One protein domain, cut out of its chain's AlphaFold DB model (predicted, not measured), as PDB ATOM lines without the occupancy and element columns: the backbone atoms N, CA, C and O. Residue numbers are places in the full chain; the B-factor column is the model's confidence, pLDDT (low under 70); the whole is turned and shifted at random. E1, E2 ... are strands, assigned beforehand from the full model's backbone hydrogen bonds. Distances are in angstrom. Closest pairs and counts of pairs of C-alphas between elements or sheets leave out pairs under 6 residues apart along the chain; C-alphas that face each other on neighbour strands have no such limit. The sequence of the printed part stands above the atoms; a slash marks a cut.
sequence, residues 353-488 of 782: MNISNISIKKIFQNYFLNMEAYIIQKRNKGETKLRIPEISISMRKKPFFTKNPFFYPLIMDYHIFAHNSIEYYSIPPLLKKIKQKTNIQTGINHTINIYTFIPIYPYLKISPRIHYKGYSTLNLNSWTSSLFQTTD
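Overview. This is residues 353 to 488 of the 782 residues of an uncharacterized protein of Blattabacterium sp. (Cryptocercus kyebangensis) (UniProt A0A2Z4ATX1). The domain is one long, twisted sheet of antiparallel strands, a rod-shaped ribbon with no named helix over either face. Long strands E5 and E6 run through its middle, E1 to E3 continue it on one side and E8 and E9 on the other, while the loop of residues 429 to 435 sticks out at one end and the hairpin E7 and E8 reaches to the other end. The printed part has 136 residues with nine named strands, E1 to E9 in order; the sheet is branched, and the class is all strand. It is only just loose, close to extended, with a radius of gyration of the C-alphas of 21.4 A and spans of 75 by 32 by 26 A.

Along the chain. E1, residues 354 to 364, begins at C-alpha 354 (-54.889, 4.757, 2.960) and is 32.3 A long. E2, residues 369 to 380, is 34.8 A long and E3, residues 383 to 395, 35.3 A. E4 is short, residues 398 to 401. E5, residues 410 to 425, measures 48.5 A, and E6, residues 439 to 451, 39.0 A. E7 is residues 454 to 457. E8, residues 460 to 475, measures 49.0 A from C-alpha 460 (-12.902, 27.636, -13.188). E9, residues 480 to 488, is 26.7 A long and ends at C-alpha 488 (-21.673, 6.764, -10.984).

Arrangement. Three meanders, each strand the antiparallel neighbour of the one before, are E1 E2 E3, E4 E5 E6 and E7 E8 E9. The hairpin E1 and E2 has N 360 and O 373 within hydrogen-bond range, 2.8 A. In the hairpin E2 and E3, N 374 and O 390 are 2.7 A apart. E3 runs on into E4 across a break of 2 residues, at 51 degrees. E3 and E4 lie on one side of E5, with N 391 to O 418 at 2.8 A and N 410 to O 401 at 2.9 A. E6 lies on the other side of E5, with N 417 to O 445 at 2.7 A. E6 runs on into E7 at 32 degrees. E6 and E8 are antiparallel, with N 444 to O 472 at 2.8 A; E9 lies on the other side of E8 from E6, with N 484 to O 471 at 2.7 A. E7 is the neighbour of E8 beside its first residues, with N 454 to O 462 at 2.8 A. E1 and E9 are edge strands and apart.

Size, cuts and confidence. The C-alphas farthest apart, of Leu 430 and Tyr 457, are 75.5 A from each other. The printed part has no cut. The link E5 to E6, residues 426 to 438, is long. The mean pLDDT of the printed part is 82.6; residue 353 and residues 381 to 382, 403 to 404 and 425 to 438 are under 70.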
ATOM      1  N   MET A 353     -55.543   5.652  -1.491       65.94
ATOM      2  CA  MET A 353     -54.492   4.925  -0.796       65.94
ATOM      3  C   MET A 353     -54.493   5.374   0.658       65.94
ATOM      4  O   MET A 353     -54.010   6.458   0.991       65.94
ATOM      5  N   ASN A 354     -54.991   4.514   1.537       75.75
ATOM      6  CA  ASN A 354     -54.889   4.757   2.960       75.75
ATOM      7  C   ASN A 354     -53.484   4.371   3.436       75.75
ATOM      8  O   ASN A 354     -53.052   3.229   3.242       75.75
ATOM      9  N   ILE A 355     -52.774   5.327   4.033       84.81
ATOM     10  CA  ILE A 355     -51.412   5.152   4.528       84.81
ATOM     11  C   ILE A 355     -51.418   5.386   6.034       84.81
ATOM     12  O   ILE A 355     -51.613   6.508   6.482       84.81
ATOM     13  N   SER A 356     -51.153   4.332   6.799       90.44
ATOM     14  CA  SER A 356     -50.811   4.448   8.217       90.44
ATOM     15  C   SER A 356     -49.303   4.360   8.376       90.44
ATOM     16  O   SER A 356     -48.666   3.504   7.754       90.44
ATOM     17  N   ASN A 357     -48.729   5.225   9.205       93.75
ATOM     18  CA  ASN A 357     -47.314   5.198   9.520       93.75
ATOM     19  C   ASN A 357     -47.063   5.302  11.029       93.75
ATOM     20  O   ASN A 357     -47.754   6.007  11.757       93.75
ATOM     21  N   ILE A 358     -46.051   4.583  11.493       94.94
ATOM     22  CA  ILE A 358     -45.456   4.768  12.813       94.94
ATOM     23  C   ILE A 358     -43.966   4.941  12.578       94.94
ATOM     24  O   ILE A 358     -43.375   4.187  11.803       94.94
ATOM     25  N   SER A 359     -43.366   5.934  13.221       94.88
ATOM     26  CA  SER A 359     -41.956   6.261  13.059       94.88
ATOM     27  C   SER A 359     -41.269   6.453  14.402       94.88
ATOM     28  O   SER A 359     -41.806   7.066  15.325       94.88
ATOM     29  N   ILE A 360     -40.052   5.930  14.493       94.31
ATOM     30  CA  ILE A 360     -39.165   6.092  15.639       94.31
ATOM     31  C   ILE A 360     -37.833   6.592  15.119       94.31
ATOM     32  O   ILE A 360     -37.192   5.934  14.307       94.31
ATOM     33  N   LYS A 361     -37.394   7.746  15.608       92.81
ATOM     34  CA  LYS A 361     -36.100   8.331  15.274       92.81
ATOM     35  C   LYS A 361     -35.228   8.415  16.513       92.81
ATOM     36  O   LYS A 361     -35.639   9.011  17.504       92.81
ATOM     37  N   LYS A 362     -34.008   7.888  16.427       91.44
ATOM     38  CA  LYS A 362     -32.946   8.058  17.424       91.44
ATOM     39  C   LYS A 362     -31.781   8.813  16.793       91.44
ATOM     40  O   LYS A 362     -31.274   8.434  15.736       91.44
ATOM     41  N   ILE A 363     -31.350   9.883  17.452       88.62
ATOM     42  CA  ILE A 363     -30.143  10.626  17.079       88.62
ATOM     43  C   ILE A 363     -29.013  10.179  18.000       88.62
ATOM     44  O   ILE A 363     -29.111  10.322  19.215       88.62
ATOM     45  N   PHE A 364     -27.931   9.660  17.422       87.75
ATOM     46  CA  PHE A 364     -26.715   9.327  18.153       87.75
ATOM     47  C   PHE A 364     -25.750  10.508  18.047       87.75
ATOM     48  O   PHE A 364     -25.104  10.717  17.012       87.75
ATOM     49  N   GLN A 365     -25.680  11.322  19.104       80.88
ATOM     50  CA  GLN A 365     -24.867  12.539  19.097       80.88
ATOM     51  C   GLN A 365     -23.376  12.220  18.904       80.88
ATOM     52  O   GLN A 365     -22.765  12.782  17.995       80.88
ATOM     53  N   ASN A 366     -22.858  11.234  19.644       82.00
ATOM     54  CA  ASN A 366     -21.442  10.841  19.640       82.00
ATOM     55  C   ASN A 366     -20.969  10.211  18.319       82.00
ATOM     56  O   ASN A 366     -19.803  10.336  17.959       82.00
ATOM     57  N   TYR A 367     -21.869   9.560  17.576       78.94
ATOM     58  CA  TYR A 367     -21.511   8.797  16.374       78.94
ATOM     59  C   TYR A 367     -21.866   9.503  15.063       78.94
ATOM     60  O   TYR A 367     -21.663   8.937  13.996       78.94
ATOM     61  N   PHE A 368     -22.415  10.725  15.107       82.50
ATOM     62  CA  PHE A 368     -22.912  11.435  13.917       82.50
ATOM     63  C   PHE A 368     -23.930  10.631  13.082       82.50
ATOM     64  O   PHE A 368     -24.162  10.947  11.915       82.50
ATOM     65  N   LEU A 369     -24.578   9.634  13.687       87.81
ATOM     66  CA  LEU A 369     -25.536   8.739  13.046       87.81
ATOM     67  C   LEU A 369     -26.963   9.108  13.447       87.81
ATOM     68  O   LEU A 369     -27.251   9.376  14.614       87.81
ATOM     69  N   ASN A 370     -27.863   9.072  12.474       91.19
ATOM     70  CA  ASN A 370     -29.298   9.144  12.693       91.19
ATOM     71  C   ASN A 370     -29.910   7.818  12.253       91.19
ATOM     72  O   ASN A 370     -29.685   7.389  11.119       91.19
ATOM     73  N   MET A 371     -30.690   7.200  13.133       93.00
ATOM     74  CA  MET A 371     -31.439   5.984  12.841       93.00
ATOM     75  C   MET A 371     -32.930   6.287  12.888       93.00
ATOM     76  O   MET A 371     -33.417   6.912  13.829       93.00
ATOM     77  N   GLU A 372     -33.647   5.842  11.869       94.44
ATOM     78  CA  GLU A 372     -35.086   6.009  11.734       94.44
ATOM     79  C   GLU A 372     -35.696   4.656  11.381       94.44
ATOM     80  O   GLU A 372     -35.275   4.016  10.421       94.44
ATOM     81  N   ALA A 373     -36.666   4.208  12.166       93.81
ATOM     82  CA  ALA A 373     -37.426   2.997  11.918       93.81
ATOM     83  C   ALA A 373     -38.877   3.369  11.618       93.81
ATOM     84  O   ALA A 373     -39.456   4.212  12.303       93.81
ATOM     85  N   TYR A 374     -39.458   2.726  10.612       93.69
ATOM     86  CA  TYR A 374     -40.812   2.963  10.150       93.69
ATOM     87  C   TYR A 374     -41.592   1.655  10.047       93.69
ATOM     88  O   TYR A 374     -41.082   0.612   9.632       93.69
ATOM     89  N   ILE A 375     -42.869   1.755  10.391       92.69
ATOM     90  CA  ILE A 375     -43.913   0.802  10.044       92.69
ATOM     91  C   ILE A 375     -44.847   1.545   9.110       92.69
ATOM     92  O   ILE A 375     -45.418   2.556   9.507       92.69
ATOM     93  N   ILE A 376     -44.992   1.071   7.875       90.50
ATOM     94  CA  ILE A 376     -45.875   1.705   6.892       90.50
ATOM     95  C   ILE A 376     -46.871   0.675   6.395       90.50
ATOM     96  O   ILE A 376     -46.498  -0.322   5.783       90.50
ATOM     97  N   GLN A 377     -48.152   0.938   6.600       88.44
ATOM     98  CA  GLN A 377     -49.227   0.160   6.011       88.44
ATOM     99  C   GLN A 377     -49.876   0.980   4.907       88.44
ATOM    100  O   GLN A 377     -50.343   2.086   5.150       88.44
ATOM    101  N   LYS A 378     -49.918   0.425   3.697       87.25
ATOM    102  CA  LYS A 378     -50.674   0.971   2.571       87.25
ATOM    103  C   LYS A 378     -51.797   0.013   2.227       87.25
ATOM    104  O   LYS A 378     -51.539  -1.165   1.984       87.25
ATOM    105  N   ARG A 379     -53.025   0.510   2.185       78.19
ATOM    106  CA  ARG A 379     -54.195  -0.273   1.785       78.19
ATOM    107  C   ARG A 379     -54.796   0.329   0.521       78.19
ATOM    108  O   ARG A 379     -55.057   1.527   0.482       78.19
ATOM    109  N   ASN A 380     -54.997  -0.519  -0.481       73.38
ATOM    110  CA  ASN A 380     -55.816  -0.255  -1.663       73.38
ATOM    111  C   ASN A 380     -56.919  -1.333  -1.725       73.38
ATOM    112  O   ASN A 380     -56.783  -2.362  -1.064       73.38
ATOM    113  N   LYS A 381     -58.032  -1.121  -2.440       67.75
ATOM    114  CA  LYS A 381     -59.203  -2.033  -2.441       67.75
ATOM    115  C   LYS A 381     -58.786  -3.520  -2.550       67.75
ATOM    116  O   LYS A 381     -58.351  -3.972  -3.601       67.75
ATOM    117  N   GLY A 382     -58.922  -4.277  -1.454       64.50
ATOM    118  CA  GLY A 382     -58.606  -5.716  -1.368       64.50
ATOM    119  C   GLY A 382     -57.124  -6.099  -1.197       64.50
ATOM    120  O   GLY A 382     -56.846  -7.236  -0.815       64.50
ATOM    121  N   GLU A 383     -56.180  -5.178  -1.406       74.62
ATOM    122  CA  GLU A 383     -54.736  -5.413  -1.283       74.62
ATOM    123  C   GLU A 383     -54.141  -4.563  -0.152       74.62
ATOM    124  O   GLU A 383     -54.249  -3.334  -0.127       74.62
ATOM    125  N   THR A 384     -53.477  -5.216   0.800       79.31
ATOM    126  CA  THR A 384     -52.733  -4.523   1.852       79.31
ATOM    127  C   THR A 384     -51.247  -4.803   1.703       79.31
ATOM    128  O   THR A 384     -50.791  -5.945   1.774       79.31
ATOM    129  N   LYS A 385     -50.478  -3.726   1.542       86.31
ATOM    130  CA  LYS A 385     -49.020  -3.742   1.536       86.31
ATOM    131  C   LYS A 385     -48.507  -3.202   2.859       86.31
ATOM    132  O   LYS A 385     -48.624  -2.014   3.154       86.31
ATOM    133  N   LEU A 386     -47.914  -4.082   3.646       87.38
ATOM    134  CA  LEU A 386     -47.323  -3.771   4.934       87.38
ATOM    135  C   LEU A 386     -45.804  -3.712   4.784       87.38
ATOM    136  O   LEU A 386     -45.207  -4.615   4.205       87.38
ATOM    137  N   ARG A 387     -45.164  -2.661   5.288       88.44
ATOM    138  CA  ARG A 387     -43.708  -2.532   5.300       88.44
ATOM    139  C   ARG A 387     -43.200  -2.445   6.726       88.44
ATOM    140  O   ARG A 387     -43.366  -1.409   7.369       88.44
ATOM    141  N   ILE A 388     -42.665  -3.559   7.225       86.94
ATOM    142  CA  ILE A 388     -42.218  -3.714   8.612       86.94
ATOM    143  C   ILE A 388     -41.032  -4.684   8.680       86.94
ATOM    144  O   ILE A 388     -41.191  -5.837   8.275       86.94
ATOM    145  N   PRO A 389     -39.893  -4.285   9.273       87.56
ATOM    146  CA  PRO A 389     -39.483  -2.905   9.542       87.56
ATOM    147  C   PRO A 389     -38.909  -2.242   8.272       87.56
ATOM    148  O   PRO A 389     -38.260  -2.901   7.458       87.56
ATOM    149  N   GLU A 390     -39.116  -0.935   8.101       92.75
ATOM    150  CA  GLU A 390     -38.237  -0.099   7.272       92.75
ATOM    151  C   GLU A 390     -37.252   0.618   8.194       92.75
ATOM    152  O   GLU A 390     -37.659   1.283   9.135       92.75
ATOM    153  N   ILE A 391     -35.954   0.481   7.953       94.81
ATOM    154  CA  ILE A 391     -34.896   1.054   8.782       94.81
ATOM    155  C   ILE A 391     -34.002   1.897   7.884       94.81
ATOM    156  O   ILE A 391     -33.402   1.384   6.941       94.81
ATOM    157  N   SER A 392     -33.876   3.182   8.191       94.81
ATOM    158  CA  SER A 392     -32.928   4.091   7.563       94.81
ATOM    159  C   SER A 392     -31.860   4.508   8.561       94.81
ATOM    160  O   SER A 392     -32.157   5.024   9.635       94.81
ATOM    161  N   ILE A 393     -30.602   4.304   8.195       94.44
ATOM    162  CA  ILE A 393     -29.443   4.783   8.938       94.44
ATOM    163  C   ILE A 393     -28.728   5.783   8.041       94.44
ATOM    164  O   ILE A 393     -28.405   5.482   6.892       94.44
ATOM    165  N   SER A 394     -28.486   6.983   8.553       93.62
ATOM    166  CA  SER A 394     -27.786   8.042   7.828       93.62
ATOM    167  C   SER A 394     -26.661   8.625   8.665       93.62
ATOM    168  O   SER A 394     -26.835   8.924   9.846       93.62
ATOM    169  N   MET A 395     -25.504   8.801   8.040       90.12
ATOM    170  CA  MET A 395     -24.367   9.494   8.631       90.12
ATOM    171  C   MET A 395     -24.425  10.978   8.258       90.12
ATOM    172  O   MET A 395     -24.648  11.326   7.097       90.12
ATOM    173  N   ARG A 396     -24.236  11.870   9.236       80.06
ATOM    174  CA  ARG A 396     -24.148  13.316   8.989       80.06
ATOM    175  C   ARG A 396     -22.892  13.630   8.170       80.06
ATOM    176  O   ARG A 396     -21.850  13.010   8.373       80.06
ATOM    177  N   LYS A 397     -23.000  14.617   7.271       81.81
ATOM    178  CA  LYS A 397     -21.913  15.029   6.373       81.81
ATOM    179  C   LYS A 397     -20.679  15.390   7.187       81.81
ATOM    180  O   LYS A 397     -20.728  16.326   7.985       81.81
ATOM    181  N   LYS A 398     -19.579  14.674   6.976       77.62
ATOM    182  CA  LYS A 398     -18.315  14.952   7.658       77.62
ATOM    183  C   LYS A 398     -17.178  14.965   6.641       77.62
ATOM    184  O   LYS A 398     -17.143  14.088   5.772       77.62
ATOM    185  N   PRO A 399     -16.251  15.934   6.726       78.38
ATOM    186  CA  PRO A 399     -15.014  15.837   5.980       78.38
ATOM    187  C   PRO A 399     -14.211  14.667   6.553       78.38
ATOM    188  O   PRO A 399     -13.854  14.677   7.732       78.38
ATOM    189  N   PHE A 400     -13.967  13.640   5.746       79.62
ATOM    190  CA  PHE A 400     -13.168  12.492   6.182       79.62
ATOM    191  C   PHE A 400     -11.694  12.637   5.785       79.62
ATOM    192  O   PHE A 400     -10.836  11.983   6.371       79.62
ATOM    193  N   PHE A 401     -11.393  13.542   4.849       77.19
ATOM    194  CA  PHE A 401     -10.034  13.921   4.480       77.19
ATOM    195  C   PHE A 401      -9.930  15.447   4.395       77.19
ATOM    196  O   PHE A 401     -10.571  16.062   3.544       77.19
ATOM    197  N   THR A 402      -9.175  16.068   5.305       75.50
ATOM    198  CA  THR A 402      -9.128  17.535   5.481       75.50
ATOM    199  C   THR A 402      -7.818  18.187   5.037       75.50
ATOM    200  O   THR A 402      -7.807  19.390   4.793       75.50
ATOM    201  N   LYS A 403      -6.717  17.435   4.918       63.19
ATOM    202  CA  LYS A 403      -5.373  17.980   4.649       63.19
ATOM    203  C   LYS A 403      -5.005  17.861   3.160       63.19
ATOM    204  O   LYS A 403      -4.414  16.875   2.736       63.19
ATOM    205  N   ASN A 404      -5.464  18.854   2.394       69.88
ATOM    206  CA  ASN A 404      -5.433  19.061   0.934       69.88
ATOM    207  C   ASN A 404      -5.000  20.449   0.394       69.88
ATOM    208  O   ASN A 404      -5.892  21.294   0.348       69.88
ATOM    209  N   PRO A 405      -3.761  20.778  -0.031       74.00
ATOM    210  CA  PRO A 405      -3.535  22.035  -0.765       74.00
ATOM    211  C   PRO A 405      -4.243  22.098  -2.135       74.00
ATOM    212  O   PRO A 405      -4.592  23.182  -2.594       74.00
ATOM    213  N   PHE A 406      -4.487  20.954  -2.783       76.25
ATOM    214  CA  PHE A 406      -5.015  20.883  -4.152       76.25
ATOM    215  C   PHE A 406      -6.543  20.752  -4.244       76.25
ATOM    216  O   PHE A 406      -7.123  21.014  -5.297       76.25
ATOM    217  N   PHE A 407      -7.219  20.332  -3.172       80.06
ATOM    218  CA  PHE A 407      -8.671  20.146  -3.165       80.06
ATOM    219  C   PHE A 407      -9.277  20.428  -1.788       80.06
ATOM    220  O   PHE A 407      -8.666  20.161  -0.754       80.06
ATOM    221  N   TYR A 408     -10.506  20.948  -1.778       85.88
ATOM    222  CA  TYR A 408     -11.287  21.146  -0.554       85.88
ATOM    223  C   TYR A 408     -11.543  19.813   0.164       85.88
ATOM    224  O   TYR A 408     -11.562  18.771  -0.488       85.88
ATOM    225  N   PRO A 409     -11.822  19.801   1.480       88.06
ATOM    226  CA  PRO A 409     -12.019  18.559   2.216       88.06
ATOM    227  C   PRO A 409     -12.993  17.597   1.530       88.06
ATOM    228  O   PRO A 409     -14.063  18.005   1.073       88.06
ATOM    229  N   LEU A 410     -12.618  16.320   1.451       88.44
ATOM    230  CA  LEU A 410     -13.460  15.292   0.848       88.44
ATOM    231  C   LEU A 410     -14.634  15.009   1.790       88.44
ATOM    232  O   LEU A 410     -14.435  14.590   2.935       88.44
ATOM    233  N   ILE A 411     -15.853  15.256   1.316       90.19
ATOM    234  CA  ILE A 411     -17.075  15.066   2.095       90.19
ATOM    235  C   ILE A 411     -17.699  13.736   1.695       90.19
ATOM    236  O   ILE A 411     -17.897  13.473   0.507       90.19
ATOM    237  N   MET A 412     -18.017  12.917   2.698       89.19
ATOM    238  CA  MET A 412     -18.717  11.651   2.512       89.19
ATOM    239  C   MET A 412     -20.071  11.666   3.215       89.19
ATOM    240  O   MET A 412     -20.154  11.948   4.412       89.19
ATOM    241  N   ASP A 413     -21.107  11.282   2.470       89.81
ATOM    242  CA  ASP A 413     -22.450  11.039   2.987       89.81
ATOM    243  C   ASP A 413     -22.772   9.549   2.791       89.81
ATOM    244  O   ASP A 413     -22.720   9.040   1.665       89.81
ATOM    245  N   TYR A 414     -23.097   8.846   3.879       91.38
ATOM    246  CA  TYR A 414     -23.428   7.419   3.851       91.38
ATOM    247  C   TYR A 414     -24.855   7.169   4.330       91.38
ATOM    248  O   TYR A 414     -25.261   7.667   5.382       91.38
ATOM    249  N   HIS A 415     -25.605   6.380   3.560       94.69
ATOM    250  CA  HIS A 415     -26.974   6.002   3.886       94.69
ATOM    251  C   HIS A 415     -27.188   4.507   3.671       94.69
ATOM    252  O   HIS A 415     -26.883   3.988   2.599       94.69
ATOM    253  N   ILE A 416     -27.779   3.845   4.661       94.25
ATOM    254  CA  ILE A 416     -28.303   2.483   4.573       94.25
ATOM    255  C   ILE A 416     -29.821   2.567   4.721       94.25
ATOM    256  O   ILE A 416     -30.337   3.282   5.575       94.25
ATOM    257  N   PHE A 417     -30.544   1.833   3.889       94.75
ATOM    258  CA  PHE A 417     -31.985   1.682   3.956       94.75
ATOM    259  C   PHE A 417     -32.334   0.207   3.796       94.75
ATOM    260  O   PHE A 417     -32.193  -0.348   2.710       94.75
ATOM    261  N   ALA A 418     -32.776  -0.424   4.872       93.25
ATOM    262  CA  ALA A 418     -33.309  -1.775   4.856       93.25
ATOM    263  C   ALA A 418     -34.835  -1.708   4.894       93.25
ATOM    264  O   ALA A 418     -35.404  -0.914   5.637       93.25
ATOM    265  N   HIS A 419     -35.511  -2.537   4.114       91.81
ATOM    266  CA  HIS A 419     -36.958  -2.643   4.141       91.81
ATOM    267  C   HIS A 419     -37.397  -4.096   4.065       91.81
ATOM    268  O   HIS A 419     -36.826  -4.914   3.348       91.81
ATOM    269  N   ASN A 420     -38.484  -4.393   4.758       89.62
ATOM    270  CA  ASN A 420     -39.256  -5.607   4.569       89.62
ATOM    271  C   ASN A 420     -40.639  -5.222   4.071       89.62
ATOM    272  O   ASN A 420     -41.270  -4.351   4.661       89.62
ATOM    273  N   SER A 421     -41.111  -5.847   2.996       87.56
ATOM    274  CA  SER A 421     -42.466  -5.663   2.483       87.56
ATOM    275  C   SER A 421     -43.208  -6.987   2.426       87.56
ATOM    276  O   SER A 421     -42.724  -7.952   1.839       87.56
ATOM    277  N   ILE A 422     -44.398  -6.989   3.008       86.69
ATOM    278  CA  ILE A 422     -45.342  -8.095   3.048       86.69
ATOM    279  C   ILE A 422     -46.586  -7.631   2.294       86.69
ATOM    280  O   ILE A 422     -47.239  -6.666   2.692       86.69
ATOM    281  N   GLU A 423     -46.910  -8.309   1.204       82.06
ATOM    282  CA  GLU A 423     -48.135  -8.078   0.437       82.06
ATOM    283  C   GLU A 423     -49.105  -9.227   0.697       82.06
ATOM    284  O   GLU A 423     -48.750 -10.403   0.553       82.06
ATOM    285  N   TYR A 424     -50.327  -8.888   1.109       76.94
ATOM    286  CA  TYR A 424     -51.399  -9.856   1.300       76.94
ATOM    287  C   TYR A 424     -52.741  -9.296   0.826       76.94
ATOM    288  O   TYR A 424     -53.029  -8.102   0.942       76.94
ATOM    289  N   TYR A 425     -53.586 -10.189   0.317       69.50
ATOM    290  CA  TYR A 425     -54.953  -9.866  -0.072       69.50
ATOM    291  C   TYR A 425     -55.879 -10.058   1.128       69.50
ATOM    292  O   TYR A 425     -55.957 -11.148   1.703       69.50
ATOM    293  N   SER A 426     -56.564  -8.991   1.532       59.34
ATOM    294  CA  SER A 426     -57.548  -9.036   2.610       59.34
ATOM    295  C   SER A 426     -58.877  -9.541   2.048       59.34
ATOM    296  O   SER A 426     -59.557  -8.820   1.322       59.34
ATOM    297  N   ILE A 427     -59.245 -10.778   2.381       53.25
ATOM    298  CA  ILE A 427     -60.563 -11.352   2.082       53.25
ATOM    299  C   ILE A 427     -61.492 -11.079   3.286       53.25
ATOM    300  O   ILE A 427     -61.020 -11.183   4.424       53.25
ATOM    301  N   PRO A 428     -62.790 -10.764   3.086       53.41
ATOM    302  CA  PRO A 428     -63.747 -10.604   4.180       53.41
ATOM    303  C   PRO A 428     -63.761 -11.811   5.140       53.41
ATOM    304  O   PRO A 428     -63.591 -12.950   4.690       53.41
ATOM    305  N   PRO A 429     -64.036 -11.613   6.448       49.84
ATOM    306  CA  PRO A 429     -63.994 -12.671   7.467       49.84
ATOM    307  C   PRO A 429     -64.846 -13.918   7.165       49.84
ATOM    308  O   PRO A 429     -64.556 -14.989   7.700       49.84
ATOM    309  N   LEU A 430     -65.866 -13.792   6.304       45.53
ATOM    310  CA  LEU A 430     -66.763 -14.873   5.881       45.53
ATOM    311  C   LEU A 430     -66.134 -15.886   4.900       45.53
ATOM    312  O   LEU A 430     -66.638 -16.997   4.780       45.53
ATOM    313  N   LEU A 431     -65.021 -15.565   4.231       48.59
ATOM    314  CA  LEU A 431     -64.415 -16.399   3.175       48.59
ATOM    315  C   LEU A 431     -63.031 -16.957   3.583       48.59
ATOM    316  O   LEU A 431     -62.086 -17.008   2.798       48.59
ATOM    317  N   LYS A 432     -62.907 -17.422   4.836       51.25
ATOM    318  CA  LYS A 432     -61.669 -17.932   5.477       51.25
ATOM    319  C   LYS A 432     -61.016 -19.182   4.844       51.25
ATOM    320  O   LYS A 432     -59.967 -19.604   5.327       51.25
ATOM    321  N   LYS A 433     -61.603 -19.803   3.811       46.66
ATOM    322  CA  LYS A 433     -61.131 -21.090   3.246       46.66
ATOM    323  C   LYS A 433     -60.120 -20.977   2.091       46.66
ATOM    324  O   LYS A 433     -59.563 -21.998   1.697       46.66
ATOM    325  N   ILE A 434     -59.832 -19.786   1.563       51.53
ATOM    326  CA  ILE A 434     -58.893 -19.625   0.437       51.53
ATOM    327  C   ILE A 434     -57.459 -19.451   0.970       51.53
ATOM    328  O   ILE A 434     -57.194 -18.563   1.782       51.53
ATOM    329  N   LYS A 435     -56.520 -20.302   0.519       48.75
ATOM    330  CA  LYS A 435     -55.080 -20.189   0.823       48.75
ATOM    331  C   LYS A 435     -54.575 -18.798   0.413       48.75
ATOM    332  O   LYS A 435     -54.599 -18.450  -0.764       48.75
ATOM    333  N   GLN A 436     -54.106 -18.017   1.383       59.19
ATOM    334  CA  GLN A 436     -53.553 -16.682   1.151       59.19
ATOM    335  C   GLN A 436     -52.187 -16.787   0.466       59.19
ATOM    336  O   GLN A 436     -51.284 -17.453   0.970       59.19
ATOM    337  N   LYS A 437     -52.016 -16.094  -0.662       62.19
ATOM    338  CA  LYS A 437     -50.704 -15.884  -1.276       62.19
ATOM    339  C   LYS A 437     -50.065 -14.661  -0.612       62.19
ATOM    340  O   LYS A 437     -50.351 -13.535  -0.996       62.19
ATOM    341  N   THR A 438     -49.263 -14.880   0.426       69.00
ATOM    342  CA  THR A 438     -48.462 -13.832   1.080       69.00
ATOM    343  C   THR A 438     -47.129 -13.723   0.364       69.00
ATOM    344  O   THR A 438     -46.410 -14.714   0.347       69.00
ATOM    345  N   ASN A 439     -46.790 -12.582  -0.229       78.31
ATOM    346  CA  ASN A 439     -45.479 -12.364  -0.852       78.31
ATOM    347  C   ASN A 439     -44.602 -11.555   0.109       78.31
ATOM    348  O   ASN A 439     -44.988 -10.448   0.490       78.31
ATOM    349  N   ILE A 440     -43.455 -12.104   0.519       82.00
ATOM    350  CA  ILE A 440     -42.523 -11.420   1.423       82.00
ATOM    351  C   ILE A 440     -41.224 -11.117   0.683       82.00
ATOM    352  O   ILE A 440     -40.513 -12.018   0.237       82.00
ATOM    353  N   GLN A 441     -40.906  -9.830   0.588       85.25
ATOM    354  CA  GLN A 441     -39.690  -9.334  -0.043       85.25
ATOM    355  C   GLN A 441     -38.902  -8.490   0.946       85.25
ATOM    356  O   GLN A 441     -39.420  -7.524   1.510       85.25
ATOM    357  N   THR A 442     -37.637  -8.839   1.123       88.69
ATOM    358  CA  THR A 442     -36.689  -8.101   1.951       88.69
ATOM    359  C   THR A 442     -35.696  -7.405   1.023       88.69
ATOM    360  O   THR A 442     -35.356  -7.934  -0.039       88.69
ATOM    361  N   GLY A 443     -35.275  -6.191   1.363       89.69
ATOM    362  CA  GLY A 443     -34.358  -5.413   0.541       89.69
ATOM    363  C   GLY A 443     -33.446  -4.528   1.372       89.69
ATOM    364  O   GLY A 443     -33.863  -3.975   2.386       89.69
ATOM    365  N   ILE A 444     -32.191  -4.394   0.952       91.44
ATOM    366  CA  ILE A 444     -31.205  -3.508   1.569       91.44
ATOM    367  C   ILE A 444     -30.568  -2.658   0.477       91.44
ATOM    368  O   ILE A 444     -29.916  -3.164  -0.435       91.44
ATOM    369  N   ASN A 445     -30.718  -1.346   0.606       91.06
ATOM    370  CA  ASN A 445     -30.074  -0.342  -0.222       91.06
ATOM    371  C   ASN A 445     -28.987   0.311   0.614       91.06
ATOM    372  O   ASN A 445     -29.240   0.728   1.739       91.06
ATOM    373  N   HIS A 446     -27.809   0.502   0.049       92.25
ATOM    374  CA  HIS A 446     -26.818   1.384   0.643       92.25
ATOM    375  C   HIS A 446     -26.259   2.305  -0.430       92.25
ATOM    376  O   HIS A 446     -26.049   1.908  -1.579       92.25
ATOM    377  N   THR A 447     -26.082   3.568  -0.069       92.69
ATOM    378  CA  THR A 447     -25.571   4.599  -0.964       92.69
ATOM    379  C   THR A 447     -24.443   5.352  -0.298       92.69
ATOM    380  O   THR A 447     -24.597   5.819   0.832       92.69
ATOM    381  N   ILE A 448     -23.349   5.514  -1.033       92.38
ATOM    382  CA  ILE A 448     -22.191   6.301  -0.625       92.38
ATOM    383  C   ILE A 448     -22.061   7.451  -1.618       92.38
ATOM    384  O   ILE A 448     -21.992   7.224  -2.826       92.38
ATOM    385  N   ASN A 449     -22.053   8.681  -1.116       92.38
ATOM    386  CA  ASN A 449     -21.738   9.870  -1.898       92.38
ATOM    387  C   ASN A 449     -20.416  10.430  -1.414       92.38
ATOM    388  O   ASN A 449     -20.300  10.771  -0.242       92.38
ATOM    389  N   ILE A 450     -19.460  10.576  -2.317       91.88
ATOM    390  CA  ILE A 450     -18.183  11.225  -2.039       91.88
ATOM    391  C   ILE A 450     -18.031  12.377  -3.019       91.88
ATOM    392  O   ILE A 450     -18.210  12.191  -4.223       91.88
ATOM    393  N   TYR A 451     -17.722  13.571  -2.524       91.62
ATOM    394  CA  TYR A 451     -17.478  14.729  -3.377       91.62
ATOM    395  C   TYR A 451     -16.425  15.667  -2.804       91.62
ATOM    396  O   TYR A 451     -16.199  15.730  -1.596       91.62
ATOM    397  N   THR A 452     -15.801  16.423  -3.701       91.25
ATOM    398  CA  THR A 452     -14.890  17.517  -3.368       91.25
ATOM    399  C   THR A 452     -14.993  18.628  -4.417       91.25
ATOM    400  O   THR A 452     -15.746  18.530  -5.390       91.25
ATOM    401  N   PHE A 453     -14.256  19.708  -4.189       89.44
ATOM    402  CA  PHE A 453     -14.087  20.821  -5.103       89.44
ATOM    403  C   PHE A 453     -12.592  21.072  -5.306       89.44
ATOM    404  O   PHE A 453     -11.837  21.167  -4.341       89.44
ATOM    405  N   ILE A 454     -12.186  21.208  -6.562       89.94
ATOM    406  CA  ILE A 454     -10.821  21.523  -6.983       89.94
ATOM    407  C   ILE A 454     -10.856  22.944  -7.567       89.94
ATOM    408  O   ILE A 454     -11.451  23.148  -8.636       89.94
ATOM    409  N   PRO A 455     -10.310  23.952  -6.865       85.69
ATOM    410  CA  PRO A 455     -10.155  25.292  -7.414       85.69
ATOM    411  C   PRO A 455      -8.948  25.311  -8.363       85.69
ATOM    412  O   PRO A 455      -7.839  25.023  -7.931       85.69
ATOM    413  N   ILE A 456      -9.142  25.632  -9.647       82.62
ATOM    414  CA  ILE A 456      -8.035  25.651 -10.625       82.62
ATOM    415  C   ILE A 456      -7.493  27.076 -10.828       82.62
ATOM    416  O   ILE A 456      -6.286  27.250 -10.889       82.62
ATOM    417  N   TYR A 457      -8.360  28.096 -10.861       75.81
ATOM    418  CA  TYR A 457      -8.080  29.548 -10.739       75.81
ATOM    419  C   TYR A 457      -9.466  30.266 -10.729       75.81
ATOM    420  O   TYR A 457     -10.463  29.571 -10.945       75.81
ATOM    421  N   PRO A 458      -9.653  31.585 -10.472       76.56
ATOM    422  CA  PRO A 458     -10.943  32.136 -10.023       76.56
ATOM    423  C   PRO A 458     -12.098  31.964 -11.029       76.56
ATOM    424  O   PRO A 458     -13.265  32.052 -10.642       76.56
ATOM    425  N   TYR A 459     -11.780  31.667 -12.290       79.25
ATOM    426  CA  TYR A 459     -12.727  31.489 -13.386       79.25
ATOM    427  C   TYR A 459     -13.186  30.041 -13.620       79.25
ATOM    428  O   TYR A 459     -14.095  29.819 -14.417       79.25
ATOM    429  N   LEU A 460     -12.588  29.047 -12.952       86.56
ATOM    430  CA  LEU A 460     -12.902  27.636 -13.188       86.56
ATOM    431  C   LEU A 460     -12.817  26.803 -11.904       86.56
ATOM    432  O   LEU A 460     -11.817  26.816 -11.183       86.56
ATOM    433  N   LYS A 461     -13.876  26.034 -11.635       89.94
ATOM    434  CA  LYS A 461     -13.943  25.073 -10.524       89.94
ATOM    435  C   LYS A 461     -14.340  23.702 -11.047       89.94
ATOM    436  O   LYS A 461     -15.299  23.596 -11.809       89.94
ATOM    437  N   ILE A 462     -13.660  22.656 -10.591       92.38
ATOM    438  CA  ILE A 462     -14.036  21.273 -10.901       92.38
ATOM    439  C   ILE A 462     -14.647  20.632  -9.656       92.38
ATOM    440  O   ILE A 462     -14.090  20.719  -8.566       92.38
ATOM    441  N   SER A 463     -15.802  19.988  -9.809       93.50
ATOM    442  CA  SER A 463     -16.469  19.236  -8.745       93.50
ATOM    443  C   SER A 463     -16.582  17.761  -9.137       93.50
ATOM    444  O   SER A 463     -17.566  17.365  -9.772       93.50
ATOM    445  N   PRO A 464     -15.568  16.940  -8.809       93.62
ATOM    446  CA  PRO A 464     -15.668  15.497  -8.947       93.62
ATOM    447  C   PRO A 464     -16.548  14.915  -7.837       93.62
ATOM    448  O   PRO A 464     -16.470  15.300  -6.665       93.62
ATOM    449  N   ARG A 465     -17.406  13.972  -8.220       93.81
ATOM    450  CA  ARG A 465     -18.359  13.285  -7.351       93.81
ATOM    451  C   ARG A 465     -18.437  11.819  -7.736       93.81
ATOM    452  O   ARG A 465     -18.551  11.491  -8.914       93.81
ATOM    453  N   ILE A 466     -18.434  10.945  -6.744       93.50
ATOM    454  CA  ILE A 466     -18.651   9.513  -6.914       93.50
ATOM    455  C   ILE A 466     -19.892   9.143  -6.116       93.50
ATOM    456  O   ILE A 466     -19.970   9.385  -4.911       93.50
ATOM    457  N   HIS A 467     -20.868   8.562  -6.803       93.12
ATOM    458  CA  HIS A 467     -22.068   8.009  -6.204       93.12
ATOM    459  C   HIS A 467     -22.066   6.491  -6.383       93.12
ATOM    460  O   HIS A 467     -22.225   5.980  -7.492       93.12
ATOM    461  N   TYR A 468     -21.883   5.766  -5.284       92.12
ATOM    462  CA  TYR A 468     -22.047   4.319  -5.233       92.12
ATOM    463  C   TYR A 468     -23.452   3.987  -4.730       92.12
ATOM    464  O   TYR A 468     -23.918   4.565  -3.745       92.12
ATOM    465  N   LYS A 469     -24.115   3.028  -5.375       90.94
ATOM    466  CA  LYS A 469     -25.391   2.468  -4.926       90.94
ATOM    467  C   LYS A 469     -25.373   0.950  -5.058       90.94
ATOM    468  O   LYS A 469     -25.304   0.439  -6.175       90.94
ATOM    469  N   GLY A 470     -25.520   0.264  -3.930       88.75
ATOM    470  CA  GLY A 470     -25.764  -1.173  -3.854       88.75
ATOM    471  C   GLY A 470     -27.202  -1.459  -3.427       88.75
ATOM    472  O   GLY A 470     -27.767  -0.749  -2.593       88.75
ATOM    473  N   TYR A 471     -27.806  -2.482  -4.021       87.25
ATOM    474  CA  TYR A 471     -29.149  -2.961  -3.724       87.25
ATOM    475  C   TYR A 471     -29.154  -4.484  -3.672       87.25
ATOM    476  O   TYR A 471     -28.782  -5.124  -4.646       87.25
ATOM    477  N   SER A 472     -29.582  -5.063  -2.561       86.38
ATOM    478  CA  SER A 472     -29.784  -6.503  -2.411       86.38
ATOM    479  C   SER A 472     -31.250  -6.765  -2.107       86.38
ATOM    480  O   SER A 472     -31.829  -6.037  -1.303       86.38
ATOM    481  N   THR A 473     -31.852  -7.780  -2.723       85.94
ATOM    482  CA  THR A 473     -33.205  -8.245  -2.395       85.94
ATOM    483  C   THR A 473     -33.238  -9.738  -2.181       85.94
ATOM    484  O   THR A 473     -32.624 -10.469  -2.955       85.94
ATOM    485  N   LEU A 474     -34.063 -10.192  -1.246       83.94
ATOM    486  CA  LEU A 474     -34.401 -11.595  -1.057       83.94
ATOM    487  C   LEU A 474     -35.922 -11.755  -1.101       83.94
ATOM    488  O   LEU A 474     -36.644 -11.131  -0.322       83.94
ATOM    489  N   ASN A 475     -36.418 -12.591  -2.011       83.69
ATOM    490  CA  ASN A 475     -37.813 -13.016  -2.004       83.69
ATOM    491  C   ASN A 475     -37.924 -14.334  -1.233       83.69
ATOM    492  O   ASN A 475     -37.409 -15.354  -1.685       83.69
ATOM    493  N   LEU A 476     -38.595 -14.323  -0.081       78.19
ATOM    494  CA  LEU A 476     -38.693 -15.501   0.789       78.19
ATOM    495  C   LEU A 476     -39.634 -16.577   0.234       78.19
ATOM    496  O   LEU A 476     -39.525 -17.738   0.612       78.19
ATOM    497  N   ASN A 477     -40.543 -16.222  -0.676       77.69
ATOM    498  CA  ASN A 477     -41.460 -17.187  -1.282       77.69
ATOM    499  C   ASN A 477     -40.765 -18.095  -2.299       77.69
ATOM    500  O   ASN A 477     -41.081 -19.277  -2.385       77.69
ATOM    501  N   SER A 478     -39.865 -17.521  -3.096       78.06
ATOM    502  CA  SER A 478     -39.118 -18.220  -4.145       78.06
ATOM    503  C   SER A 478     -37.672 -18.520  -3.753       78.06
ATOM    504  O   SER A 478     -36.965 -19.138  -4.539       78.06
ATOM    505  N   TRP A 479     -37.222 -18.057  -2.579       75.56
ATOM    506  CA  TRP A 479     -35.825 -18.100  -2.128       75.56
ATOM    507  C   TRP A 479     -34.826 -17.523  -3.142       75.56
ATOM    508  O   TRP A 479     -33.659 -17.901  -3.184       75.56
ATOM    509  N   THR A 480     -35.274 -16.572  -3.964       77.06
ATOM    510  CA  THR A 480     -34.428 -15.930  -4.972       77.06
ATOM    511  C   THR A 480     -33.804 -14.660  -4.408       77.06
ATOM    512  O   THR A 480     -34.499 -13.800  -3.857       77.06
ATOM    513  N   SER A 481     -32.486 -14.527  -4.563       77.56
ATOM    514  CA  SER A 481     -31.749 -13.306  -4.253       77.56
ATOM    515  C   SER A 481     -31.385 -12.553  -5.534       77.56
ATOM    516  O   SER A 481     -31.148 -13.146  -6.586       77.56
ATOM    517  N   SER A 482     -31.367 -11.224  -5.465       77.62
ATOM    518  CA  SER A 482     -30.825 -10.386  -6.535       77.62
ATOM    519  C   SER A 482     -29.934  -9.308  -5.933       77.62
ATOM    520  O   SER A 482     -30.314  -8.675  -4.948       77.62
ATOM    521  N   LEU A 483     -28.737  -9.125  -6.490       78.81
ATOM    522  CA  LEU A 483     -27.747  -8.165  -6.003       78.81
ATOM    523  C   LEU A 483     -27.364  -7.203  -7.117       78.81
ATOM    524  O   LEU A 483     -26.598  -7.542  -8.000       78.81
ATOM    525  N   PHE A 484     -27.824  -5.969  -7.057       78.94
ATOM    526  CA  PHE A 484     -27.530  -4.958  -8.054       78.94
ATOM    527  C   PHE A 484     -26.577  -3.894  -7.513       78.94
ATOM    528  O   PHE A 484     -26.840  -3.289  -6.474       78.94
ATOM    529  N   GLN A 485     -25.499  -3.604  -8.242       82.44
ATOM    530  CA  GLN A 485     -24.539  -2.565  -7.869       82.44
ATOM    531  C   GLN A 485     -24.280  -1.602  -9.028       82.44
ATOM    532  O   GLN A 485     -24.120  -2.005 -10.182       82.44
ATOM    533  N   THR A 486     -24.222  -0.308  -8.712       84.81
ATOM    534  CA  THR A 486     -23.858   0.743  -9.667       84.81
ATOM    535  C   THR A 486     -22.903   1.743  -9.054       84.81
ATOM    536  O   THR A 486     -23.123   2.205  -7.933       84.81
ATOM    537  N   THR A 487     -21.920   2.150  -9.845       87.19
ATOM    538  CA  THR A 487     -21.042   3.283  -9.568       87.19
ATOM    539  C   THR A 487     -21.268   4.362 -10.616       87.19
ATOM    540  O   THR A 487     -21.417   4.096 -11.806       87.19
ATOM    541  N   ASP A 488     -21.374   5.603 -10.158       89.12
ATOM    542  CA  ASP A 488     -21.673   6.764 -10.984       89.12
ATOM    543  C   ASP A 488     -20.667   7.869 -10.666       89.12
ATOM    544  O   ASP A 488     -20.758   8.538  -9.636       89.12
TER     545      ASP A 488